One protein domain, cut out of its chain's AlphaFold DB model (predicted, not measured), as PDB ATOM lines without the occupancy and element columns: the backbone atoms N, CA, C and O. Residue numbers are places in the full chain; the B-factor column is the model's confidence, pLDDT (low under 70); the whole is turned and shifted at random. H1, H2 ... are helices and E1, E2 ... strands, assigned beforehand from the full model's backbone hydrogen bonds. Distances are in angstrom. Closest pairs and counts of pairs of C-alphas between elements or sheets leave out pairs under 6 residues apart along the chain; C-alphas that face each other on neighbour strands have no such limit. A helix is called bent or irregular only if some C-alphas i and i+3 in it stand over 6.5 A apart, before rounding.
ATOM      1  N   LEU A 291     138.877 144.139 145.445       63.91
ATOM      2  CA  LEU A 291     140.068 144.947 145.176       63.91
ATOM      3  C   LEU A 291     140.590 145.610 146.464       63.91
ATOM      4  O   LEU A 291     140.075 146.638 146.904       63.91
ATOM      5  N   GLU A 292     141.649 145.046 147.043       67.81
ATOM      6  CA  GLU A 292     142.258 145.562 148.272       67.81
ATOM      7  C   GLU A 292     143.148 146.781 148.003       67.81
ATOM      8  O   GLU A 292     143.126 147.764 148.748       67.81
ATOM      9  N   LYS A 293     143.925 146.740 146.914       80.94
ATOM     10  CA  LYS A 293     144.878 147.788 146.553       80.94
ATOM     11  C   LYS A 293     145.063 147.871 145.047       80.94
ATOM     12  O   LYS A 293     145.214 146.856 144.378       80.94
ATOM     13  N   ALA A 294     145.136 149.092 144.528       86.00
ATOM     14  CA  ALA A 294     145.535 149.338 143.146       86.00
ATOM     15  C   ALA A 294     146.572 150.456 143.077       86.00
ATOM     16  O   ALA A 294     146.550 151.404 143.868       86.00
ATOM     17  N   SER A 295     147.484 150.352 142.117       87.50
ATOM     18  CA  SER A 295     148.492 151.373 141.848       87.50
ATOM     19  C   SER A 295     148.408 151.809 140.395       87.50
ATOM     20  O   SER A 295     148.160 150.992 139.512       87.50
ATOM     21  N   ILE A 296     148.594 153.103 140.159       89.06
ATOM     22  CA  ILE A 296     148.556 153.696 138.828       89.06
ATOM     23  C   ILE A 296     149.896 154.378 138.587       89.06
ATOM     24  O   ILE A 296     150.339 155.230 139.371       89.06
ATOM     25  N   SER A 297     150.548 153.979 137.503       83.50
ATOM     26  CA  SER A 297     151.876 154.424 137.096       83.50
ATOM     27  C   SER A 297     151.850 154.963 135.662       83.50
ATOM     28  O   SER A 297     150.858 154.827 134.950       83.50
ATOM     29  N   SER A 298     152.918 155.650 135.254       77.50
ATOM     30  CA  SER A 298     153.048 156.204 133.904       77.50
ATOM     31  C   SER A 298     154.441 155.931 133.347       77.50
ATOM     32  O   SER A 298     155.435 156.006 134.071       77.50
ATOM     33  N   SER A 299     154.531 155.672 132.044       67.06
ATOM     34  CA  SER A 299     155.812 155.527 131.345       67.06
ATOM     35  C   SER A 299     156.652 156.807 131.412       67.06
ATOM     36  O   SER A 299     157.862 156.725 131.606       67.06
ATOM     37  N   ASN A 300     156.015 157.986 131.395       63.06
ATOM     38  CA  ASN A 300     156.693 159.281 131.553       63.06
ATOM     39  C   ASN A 300     157.365 159.442 132.934       63.06
ATOM     40  O   ASN A 300     158.242 160.275 133.126       63.06
ATOM     41  N   SER A 301     156.972 158.631 133.920       55.38
ATOM     42  CA  SER A 301     157.580 158.610 135.249       55.38
ATOM     43  C   SER A 301     158.453 157.372 135.490       55.38
ATOM     44  O   SER A 301     158.689 157.031 136.648       55.38
ATOM     45  N   ASN A 302     158.951 156.687 134.450       57.53
ATOM     46  CA  ASN A 302     159.670 155.402 134.550       57.53
ATOM     47  C   ASN A 302     158.854 154.311 135.273       57.53
ATOM     48  O   ASN A 302     159.374 153.546 136.103       57.53
ATOM     49  N   ASN A 303     157.550 154.271 134.992       66.12
ATOM     50  CA  ASN A 303     156.573 153.409 135.658       66.12
ATOM     51  C   ASN A 303     156.536 153.643 137.176       66.12
ATOM     52  O   ASN A 303     156.287 152.725 137.957       66.12
ATOM     53  N   ASN A 304     156.807 154.876 137.623       66.25
ATOM     54  CA  ASN A 304     156.609 155.241 139.017       66.25
ATOM     55  C   ASN A 304     155.132 155.500 139.279       66.25
ATOM     56  O   ASN A 304     154.491 156.313 138.609       66.25
ATOM     57  N   GLU A 305     154.629 154.847 140.319       80.00
ATOM     58  CA  GLU A 305     153.282 155.054 140.832       80.00
ATOM     59  C   GLU A 305     153.103 156.523 141.240       80.00
ATOM     60  O   GLU A 305     153.894 157.054 142.028       80.00
ATOM     61  N   PHE A 306     152.068 157.172 140.717       84.00
ATOM     62  CA  PHE A 306     151.702 158.543 141.083       84.00
ATOM     63  C   PHE A 306     150.370 158.605 141.841       84.00
ATOM     64  O   PHE A 306     150.147 159.568 142.579       84.00
ATOM     65  N   MET A 307     149.533 157.570 141.715       88.38
ATOM     66  CA  MET A 307     148.247 157.428 142.396       88.38
ATOM     67  C   MET A 307     148.060 155.990 142.902       88.38
ATOM     68  O   MET A 307     148.494 155.040 142.249       88.38
ATOM     69  N   LYS A 308     147.441 155.829 144.075       89.62
ATOM     70  CA  LYS A 308     147.099 154.531 144.672       89.62
ATOM     71  C   LYS A 308     145.702 154.543 145.271       89.62
ATOM     72  O   LYS A 308     145.321 155.528 145.897       89.62
ATOM     73  N   LEU A 309     144.997 153.428 145.141       88.50
ATOM     74  CA  LEU A 309     143.799 153.119 145.912       88.50
ATOM     75  C   LEU A 309     144.238 152.219 147.064       88.50
ATOM     76  O   LEU A 309     144.870 151.191 146.819       88.50
ATOM     77  N   VAL A 310     143.963 152.637 148.297       86.19
ATOM     78  CA  VAL A 310     144.411 151.939 149.509       86.19
ATOM     79  C   VAL A 310     143.312 151.925 150.575       86.19
ATOM     80  O   VAL A 310     142.505 152.861 150.630       86.19
ATOM     81  N   PRO A 311     143.292 150.919 151.466       82.06
ATOM     82  CA  PRO A 311     142.383 150.914 152.599       82.06
ATOM     83  C   PRO A 311     142.772 151.998 153.610       82.06
ATOM     84  O   PRO A 311     143.940 152.371 153.754       82.06
ATOM     85  N   ARG A 312     141.792 152.474 154.387       75.38
ATOM     86  CA  ARG A 312     141.971 153.568 155.364       75.38
ATOM     87  C   ARG A 312     143.090 153.307 156.385       75.38
ATOM     88  O   ARG A 312     143.714 154.251 156.866       75.38
ATOM     89  N   GLY A 313     143.374 152.040 156.696       71.75
ATOM     90  CA  GLY A 313     144.460 151.634 157.593       71.75
ATOM     91  C   GLY A 313     145.866 152.007 157.102       71.75
ATOM     92  O   GLY A 313     146.729 152.284 157.933       71.75
ATOM     93  N   GLU A 314     146.092 152.096 155.786       73.75
ATOM     94  CA  GLU A 314     147.391 152.496 155.212       73.75
ATOM     95  C   GLU A 314     147.659 154.009 155.318       73.75
ATOM     96  O   GLU A 314     148.788 154.458 155.128       73.75
ATOM     97  N   ALA A 315     146.646 154.813 155.655       66.44
ATOM     98  CA  ALA A 315     146.772 156.265 155.785       66.44
ATOM     99  C   ALA A 315     147.307 156.726 157.153       66.44
ATOM    100  O   ALA A 315     147.424 157.933 157.386       66.44
ATOM    101  N   ARG A 316     147.608 155.796 158.077       57.31
ATOM    102  CA  ARG A 316     148.107 156.121 159.424       57.31
ATOM    103  C   ARG A 316     149.337 157.033 159.294       57.31
ATOM    104  O   ARG A 316     150.333 156.640 158.696       57.31
ATOM    105  N   ASN A 317     149.240 158.243 159.853       65.38
ATOM    106  CA  ASN A 317     150.236 159.331 159.838       65.38
ATOM    107  C   ASN A 317     150.180 160.334 158.664       65.38
ATOM    108  O   ASN A 317     151.080 161.167 158.556       65.38
ATOM    109  N   ARG A 318     149.148 160.323 157.804       71.31
ATOM    110  CA  ARG A 318     148.965 161.342 156.746       71.31
ATOM    111  C   ARG A 318     147.690 162.159 156.953       71.31
ATOM    112  O   ARG A 318     146.673 161.637 157.398       71.31
ATOM    113  N   SER A 319     147.738 163.440 156.587       77.38
ATOM    114  CA  SER A 319     146.561 164.314 156.596       77.38
ATOM    115  C   SER A 319     145.544 163.836 155.563       77.38
ATOM    116  O   SER A 319     145.860 163.731 154.375       77.38
ATOM    117  N   ILE A 320     144.330 163.543 156.026       82.56
ATOM    118  CA  ILE A 320     143.209 163.133 155.179       82.56
ATOM    119  C   ILE A 320     142.447 164.385 154.750       82.56
ATOM    120  O   ILE A 320     142.080 165.212 155.584       82.56
ATOM    121  N   VAL A 321     142.208 164.509 153.450       82.00
ATOM    122  CA  VAL A 321     141.450 165.598 152.833       82.00
ATOM    123  C   VAL A 321     140.260 164.995 152.098       82.00
ATOM    124  O   VAL A 321     140.390 163.958 151.450       82.00
ATOM    125  N   ARG A 322     139.096 165.639 152.195       82.44
ATOM    126  CA  ARG A 322     137.943 165.320 151.349       82.44
ATOM    127  C   ARG A 322     137.969 166.197 150.112       82.44
ATOM    128  O   ARG A 322     138.127 167.409 150.230       82.44
ATOM    129  N   MET A 323     137.818 165.588 148.947       80.75
ATOM    130  CA  MET A 323     137.721 166.307 147.681       80.75
ATOM    131  C   MET A 323     136.858 165.533 146.695       80.75
ATOM    132  O   MET A 323     136.771 164.308 146.763       80.75
ATOM    133  N   ASN A 324     136.259 166.262 145.761       82.69
ATOM    134  CA  ASN A 324     135.586 165.661 144.626       82.69
ATOM    135  C   ASN A 324     136.635 165.303 143.564       82.69
ATOM    136  O   ASN A 324     137.257 166.192 142.978       82.69
ATOM    137  N   LEU A 325     136.868 164.008 143.348       76.06
ATOM    138  CA  LEU A 325     137.740 163.491 142.296       76.06
ATOM    139  C   LEU A 325     136.903 162.762 141.260       76.06
ATOM    140  O   LEU A 325     136.188 161.817 141.583       76.06
ATOM    141  N   PHE A 326     137.032 163.177 140.001       81.19
ATOM    142  CA  PHE A 326     136.365 162.525 138.870       81.19
ATOM    143  C   PHE A 326     134.832 162.444 139.029       81.19
ATOM    144  O   PHE A 326     134.203 161.517 138.528       81.19
ATOM    145  N   GLY A 327     134.230 163.407 139.741       70.75
ATOM    146  CA  GLY A 327     132.795 163.432 140.034       70.75
ATOM    147  C   GLY A 327     132.377 162.626 141.271       70.75
ATOM    148  O   GLY A 327     131.181 162.531 141.536       70.75
ATOM    149  N   ILE A 328     133.323 162.061 142.032       77.88
ATOM    150  CA  ILE A 328     133.065 161.277 143.247       77.88
ATOM    151  C   ILE A 328     133.738 161.946 144.448       77.88
ATOM    152  O   ILE A 328     134.930 162.250 144.418       77.88
ATOM    153  N   ASP A 329     132.990 162.142 145.532       81.06
ATOM    154  CA  ASP A 329     133.558 162.629 146.788       81.06
ATOM    155  C   ASP A 329     134.358 161.520 147.471       81.06
ATOM    156  O   ASP A 329     133.817 160.477 147.842       81.06
ATOM    157  N   VAL A 330     135.659 161.750 147.648       83.62
ATOM    158  CA  VAL A 330     136.580 160.772 148.232       83.62
ATOM    159  C   VAL A 330     137.401 161.369 149.366       83.62
ATOM    160  O   VAL A 330     137.760 162.550 149.371       83.62
ATOM    161  N   GLU A 331     137.738 160.520 150.334       85.88
ATOM    162  CA  GLU A 331     138.805 160.800 151.288       85.88
ATOM    163  C   GLU A 331     140.145 160.429 150.646       85.88
ATOM    164  O   GLU A 331     140.296 159.367 150.046       85.88
ATOM    165  N   CYS A 332     141.134 161.308 150.741       86.38
ATOM    166  CA  CYS A 332     142.418 161.120 150.078       86.38
ATOM    167  C   CYS A 332     143.571 161.710 150.893       86.38
ATOM    168  O   CYS A 332     143.374 162.529 151.792       86.38
ATOM    169  N   CYS A 333     144.796 161.306 150.565       83.69
ATOM    170  CA  CYS A 333     146.009 161.923 151.089       83.69
ATOM    171  C   CYS A 333     146.809 162.526 149.935       83.69
ATOM    172  O   CYS A 333     147.194 161.819 148.997       83.69
ATOM    173  N   MET A 334     147.109 163.822 150.042       80.81
ATOM    174  CA  MET A 334     147.875 164.563 149.037       80.81
ATOM    175  C   MET A 334     149.243 163.928 148.800       80.81
ATOM    176  O   MET A 334     149.908 163.504 149.751       80.81
ATOM    177  N   ALA A 335     149.668 163.877 147.535       77.56
ATOM    178  CA  ALA A 335     150.990 163.386 147.169       77.56
ATOM    179  C   ALA A 335     152.088 164.207 147.865       77.56
ATOM    180  O   ALA A 335     151.978 165.423 148.002       77.56
ATOM    181  N   THR A 336     153.158 163.536 148.280       70.12
ATOM    182  CA  THR A 336     154.387 164.173 148.766       70.12
ATOM    183  C   THR A 336     155.561 163.707 147.913       70.12
ATOM    184  O   THR A 336     155.416 162.809 147.083       70.12
ATOM    185  N   ARG A 337     156.748 164.281 148.128       56.06
ATOM    186  CA  ARG A 337     157.961 163.915 147.381       56.06
ATOM    187  C   ARG A 337     158.245 162.406 147.374       56.06
ATOM    188  O   ARG A 337     158.663 161.869 146.357       56.06
ATOM    189  N   ASN A 338     157.948 161.721 148.480       62.91
ATOM    190  CA  ASN A 338     158.254 160.298 148.654       62.91
ATOM    191  C   ASN A 338     157.018 159.385 148.580       62.91
ATOM    192  O   ASN A 338     157.168 158.164 148.580       62.91
ATOM    193  N   HIS A 339     155.802 159.941 148.506       69.19
ATOM    194  CA  HIS A 339     154.567 159.155 148.550       69.19
ATOM    195  C   HIS A 339     153.563 159.581 147.470       69.19
ATOM    196  O   HIS A 339     153.246 160.769 147.370       69.19
ATOM    197  N   PRO A 340     152.991 158.632 146.702       82.19
ATOM    198  CA  PRO A 340     151.981 158.960 145.706       82.19
ATOM    199  C   PRO A 340     150.684 159.463 146.350       82.19
ATOM    200  O   PRO A 340     150.485 159.396 147.573       82.19
ATOM    201  N   PHE A 341     149.809 159.994 145.500       85.25
ATOM    202  CA  PHE A 341     148.466 160.409 145.877       85.25
ATOM    203  C   PHE A 341     147.649 159.184 146.300       85.25
ATOM    204  O   PHE A 341     147.586 158.214 145.547       85.25
ATOM    205  N   PHE A 342     147.063 159.192 147.499       87.50
ATOM    206  CA  PHE A 342     146.252 158.068 147.985       87.50
ATOM    207  C   PHE A 342     144.777 158.419 147.901       87.50
ATOM    208  O   PHE A 342     144.372 159.439 148.446       87.50
ATOM    209  N   ILE A 343     143.984 157.546 147.294       87.19
ATOM    210  CA  ILE A 343     142.528 157.539 147.390       87.19
ATOM    211  C   ILE A 343     142.173 156.472 148.418       87.19
ATOM    212  O   ILE A 343     142.540 155.305 148.260       87.19
ATOM    213  N   LEU A 344     141.509 156.887 149.493       84.06
ATOM    214  CA  LEU A 344     141.065 155.989 150.546       84.06
ATOM    215  C   LEU A 344     139.737 155.393 150.105       84.06
ATOM    216  O   LEU A 344     138.728 156.092 150.043       84.06
ATOM    217  N   CYS A 345     139.763 154.108 149.769       75.50
ATOM    218  CA  CYS A 345     138.586 153.389 149.309       75.50
ATOM    219  C   CYS A 345     138.247 152.272 150.296       75.50
ATOM    220  O   CYS A 345     139.140 151.608 150.832       75.50
ATOM    221  N   ASN A 346     136.956 152.062 150.536       68.50
ATOM    222  CA  ASN A 346     136.494 150.847 151.192       68.50
ATOM    223  C   ASN A 346     136.618 149.695 150.195       68.50
ATOM    224  O   ASN A 346     136.419 149.907 149.000       68.50
ATOM    225  N   GLN A 347     136.920 148.486 150.680       65.06
ATOM    226  CA  GLN A 347     137.130 147.317 149.819       65.06
ATOM    227  C   GLN A 347     135.993 147.198 148.782       65.06
ATOM    228  O   GLN A 347     136.257 147.183 147.584       65.06
ATOM    229  N   GLN A 348     134.726 147.268 149.208       63.47
ATOM    230  CA  GLN A 348     133.550 147.087 148.340       63.47
ATOM    231  C   GLN A 348     133.425 148.079 147.159       63.47
ATOM    232  O   GLN A 348     132.797 147.738 146.160       63.47
ATOM    233  N   ASP A 349     134.045 149.263 147.224       72.69
ATOM    234  CA  ASP A 349     133.954 150.303 146.182       72.69
ATOM    235  C   ASP A 349     135.210 150.380 145.287       72.69
ATOM    236  O   ASP A 349     135.283 151.196 144.361       72.69
ATOM    237  N   GLY A 350     136.213 149.532 145.550       78.94
ATOM    238  CA  GLY A 350     137.521 149.570 144.894       78.94
ATOM    239  C   GLY A 350     137.452 149.462 143.370       78.94
ATOM    240  O   GLY A 350     138.049 150.284 142.670       78.94
ATOM    241  N   GLU A 351     136.702 148.487 142.841       83.06
ATOM    242  CA  GLU A 351     136.592 148.273 141.390       83.06
ATOM    243  C   GLU A 351     135.927 149.458 140.688       83.06
ATOM    244  O   GLU A 351     136.454 149.972 139.703       83.06
ATOM    245  N   ARG A 352     134.805 149.940 141.235       84.12
ATOM    246  CA  ARG A 352     134.064 151.080 140.685       84.12
ATOM    247  C   ARG A 352     134.928 152.338 140.650       84.12
ATOM    248  O   ARG A 352     134.899 153.085 139.669       84.12
ATOM    249  N   MET A 353     135.709 152.575 141.703       86.25
ATOM    250  CA  MET A 353     136.646 153.695 141.750       86.25
ATOM    251  C   MET A 353     137.735 153.545 140.682       86.25
ATOM    252  O   MET A 353     137.989 154.485 139.930       86.25
ATOM    253  N   LEU A 354     138.333 152.357 140.556       88.75
ATOM    254  CA  LEU A 354     139.356 152.091 139.544       88.75
ATOM    255  C   LEU A 354     138.816 152.280 138.116       88.75
ATOM    256  O   LEU A 354     139.469 152.926 137.301       88.75
ATOM    257  N   GLN A 355     137.604 151.793 137.834       88.25
ATOM    258  CA  GLN A 355     136.911 152.002 136.560       88.25
ATOM    259  C   GLN A 355     136.638 153.483 136.287       88.25
ATOM    260  O   GLN A 355     136.855 153.951 135.173       88.25
ATOM    261  N   THR A 356     136.211 154.240 137.301       88.06
ATOM    262  CA  THR A 356     135.968 155.685 137.168       88.06
ATOM    263  C   THR A 356     137.250 156.420 136.784       88.06
ATOM    264  O   THR A 356     137.253 157.213 135.844       88.06
ATOM    265  N   ILE A 357     138.357 156.115 137.465       89.31
ATOM    266  CA  ILE A 357     139.666 156.713 137.184       89.31
ATOM    267  C   ILE A 357     140.140 156.343 135.775       89.31
ATOM    268  O   ILE A 357     140.577 157.208 135.014       89.31
ATOM    269  N   HIS A 358     140.020 155.067 135.406       90.25
ATOM    270  CA  HIS A 358     140.388 154.570 134.082       90.25
ATOM    271  C   HIS A 358     139.589 155.256 132.969       90.25
ATOM    272  O   HIS A 358     140.168 155.767 132.010       90.25
ATOM    273  N   ASN A 359     138.269 155.350 133.126       88.12
ATOM    274  CA  ASN A 359     137.387 155.998 132.158       88.12
ATOM    275  C   ASN A 359     137.654 157.502 132.057       88.12
ATOM    276  O   ASN A 359     137.646 158.047 130.954       88.12
ATOM    277  N   TYR A 360     137.967 158.165 133.173       88.06
ATOM    278  CA  TYR A 360     138.401 159.559 133.152       88.06
ATOM    279  C   TYR A 360     139.698 159.729 132.353       88.06
ATOM    280  O   TYR A 360     139.769 160.590 131.479       88.06
ATOM    281  N   PHE A 361     140.713 158.891 132.589       87.25
ATOM    282  CA  PHE A 361     141.955 158.958 131.816       87.25
ATOM    283  C   PHE A 361     141.744 158.646 130.342       87.25
ATOM    284  O   PHE A 361     142.382 159.285 129.509       87.25
ATOM    285  N   ARG A 362     140.842 157.722 130.010       86.31
ATOM    286  CA  ARG A 362     140.431 157.475 128.624       86.31
ATOM    287  C   ARG A 362     139.760 158.685 127.989       86.31
ATOM    288  O   ARG A 362     140.057 158.986 126.842       86.31
ATOM    289  N   GLY A 363     138.897 159.392 128.714       82.06
ATOM    290  CA  GLY A 363     138.285 160.629 128.226       82.06
ATOM    291  C   GLY A 363     139.293 161.769 128.061       82.06
ATOM    292  O   GLY A 363     139.204 162.532 127.107       82.06
ATOM    293  N   PHE A 364     140.265 161.866 128.972       82.94
ATOM    294  CA  PHE A 364     141.241 162.954 129.004       82.94
ATOM    295  C   PHE A 364     142.377 162.782 127.985       82.94
ATOM    296  O   PHE A 364     142.686 163.713 127.249       82.94
ATOM    297  N   PHE A 365     143.004 161.603 127.936       80.88
ATOM    298  CA  PHE A 365     144.118 161.325 127.023       80.88
ATOM    299  C   PHE A 365     143.668 160.690 125.701       80.88
ATOM    300  O   PHE A 365     144.415 160.706 124.729       80.88
ATOM    301  N   GLY A 366     142.459 160.132 125.626       75.19
ATOM    302  CA  GLY A 366     141.959 159.493 124.411       75.19
ATOM    303  C   GLY A 366     142.767 158.260 123.996       75.19
ATOM    304  O   GLY A 366     143.393 157.580 124.806       75.19
ATOM    305  N   SER A 367     142.753 157.963 122.697       67.69
ATOM    306  CA  SER A 367     143.491 156.845 122.099       67.69
ATOM    307  C   SER A 367     144.959 157.163 121.788       67.69
ATOM    308  O   SER A 367     145.622 156.353 121.143       67.69
ATOM    309  N   SER A 368     145.469 158.338 122.181       68.50
ATOM    310  CA  SER A 368     146.864 158.730 121.928       68.50
ATOM    311  C   SER A 368     147.854 158.111 122.917       68.50
ATOM    312  O   SER A 368     149.060 158.265 122.744       68.50
ATOM    313  N   ILE A 369     147.364 157.436 123.962       76.56
ATOM    314  CA  ILE A 369     148.187 156.671 124.900       76.56
ATOM    315  C   ILE A 369     147.701 155.226 124.997       76.56
ATOM    316  O   ILE A 369     146.538 154.912 124.743       76.56
ATOM    317  N   GLU A 370     148.610 154.338 125.381       81.88
ATOM    318  CA  GLU A 370     148.319 152.921 125.568       81.88
ATOM    319  C   GLU A 370     147.994 152.628 127.033       81.88
ATOM    320  O   GLU A 370     148.730 153.035 127.933       81.88
TER     321      GLU A 370
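What this domain is: This is residues 291 to 370 of the 955 residues of an uncharacterized protein of Caenorhabditis remanei (UniProt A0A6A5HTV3). A strongly twisted sheet of five strands is covered on one face by one long helix, H2, making two layers; the helix's end, residues 363 to 368, sticks out free. The short helix H1 lies over E5. You have 80 printed residues with two named helices and five named strands, in chain order E1 E2 H1 E3 E4 E5 H2. The mixed sheet runs E1 E2 E5 E4 E3, and the class is mixed, helices and strands. The whole is compact, with a radius of gyration of the C-alphas of 12.7 A and spans of 37 by 27 by 21 A.

How they stand to each other: Start at edge strand E1, residues 294 to 298, an antiparallel hairpin with E2, residues 304 to 310; N 296 and O 307 are 2.9 A apart, within hydrogen-bond range. E2 is parallel to E5, residues 341 to 344, at 14 degrees, with N 308 and O 341 2.8 A apart. E3, residues 321 to 325, E4, residues 328 to 333, and E5 form a meander, each strand the antiparallel neighbour of the one before; see N 323 and O 330, 3.1 A, and N 342 and O 333, 3.0 A. H1, residues 312 to 315, is on the sheet; its closest C-alphas to E5 are Arg 312 and Leu 344, 5.5 A. E2, H1 and E3 are a split strand-helix-strand unit, two strands of one sheet that are not neighbours, with H1 between them along the chain and E5 and E4 between them in the sheet; its crossover is right-handed. H2, residues 347 to 368, is on the sheet at a height of 5.5 A; its closest C-alphas to E2 are Gly 350 and Leu 309, 7.3 A. In H2, 14 of 18 O i to N i+4 pairs are within range; H1 is too short for such a pair.

Where its parts are: Find C-alpha 294 at (145.535, 149.338, 143.146), where E1 begins. E2 spans 16.4 A and E4 15.1 A. H2 spans 31.7 A to C-alpha 368 at (146.864, 158.730, 121.928); it has a kink of 56 degrees near residue 362 and is irregular, with C-alphas 364 and 367 9.5 A apart.

The domain as a whole: The two C-alphas farthest apart, Asn 317 and Ser 367, are 38.4 A apart. The printed part has no cut and no long link. Mean pLDDT of the printed part is 78.0; look for values under 70 at, among others, residues 299 to 304.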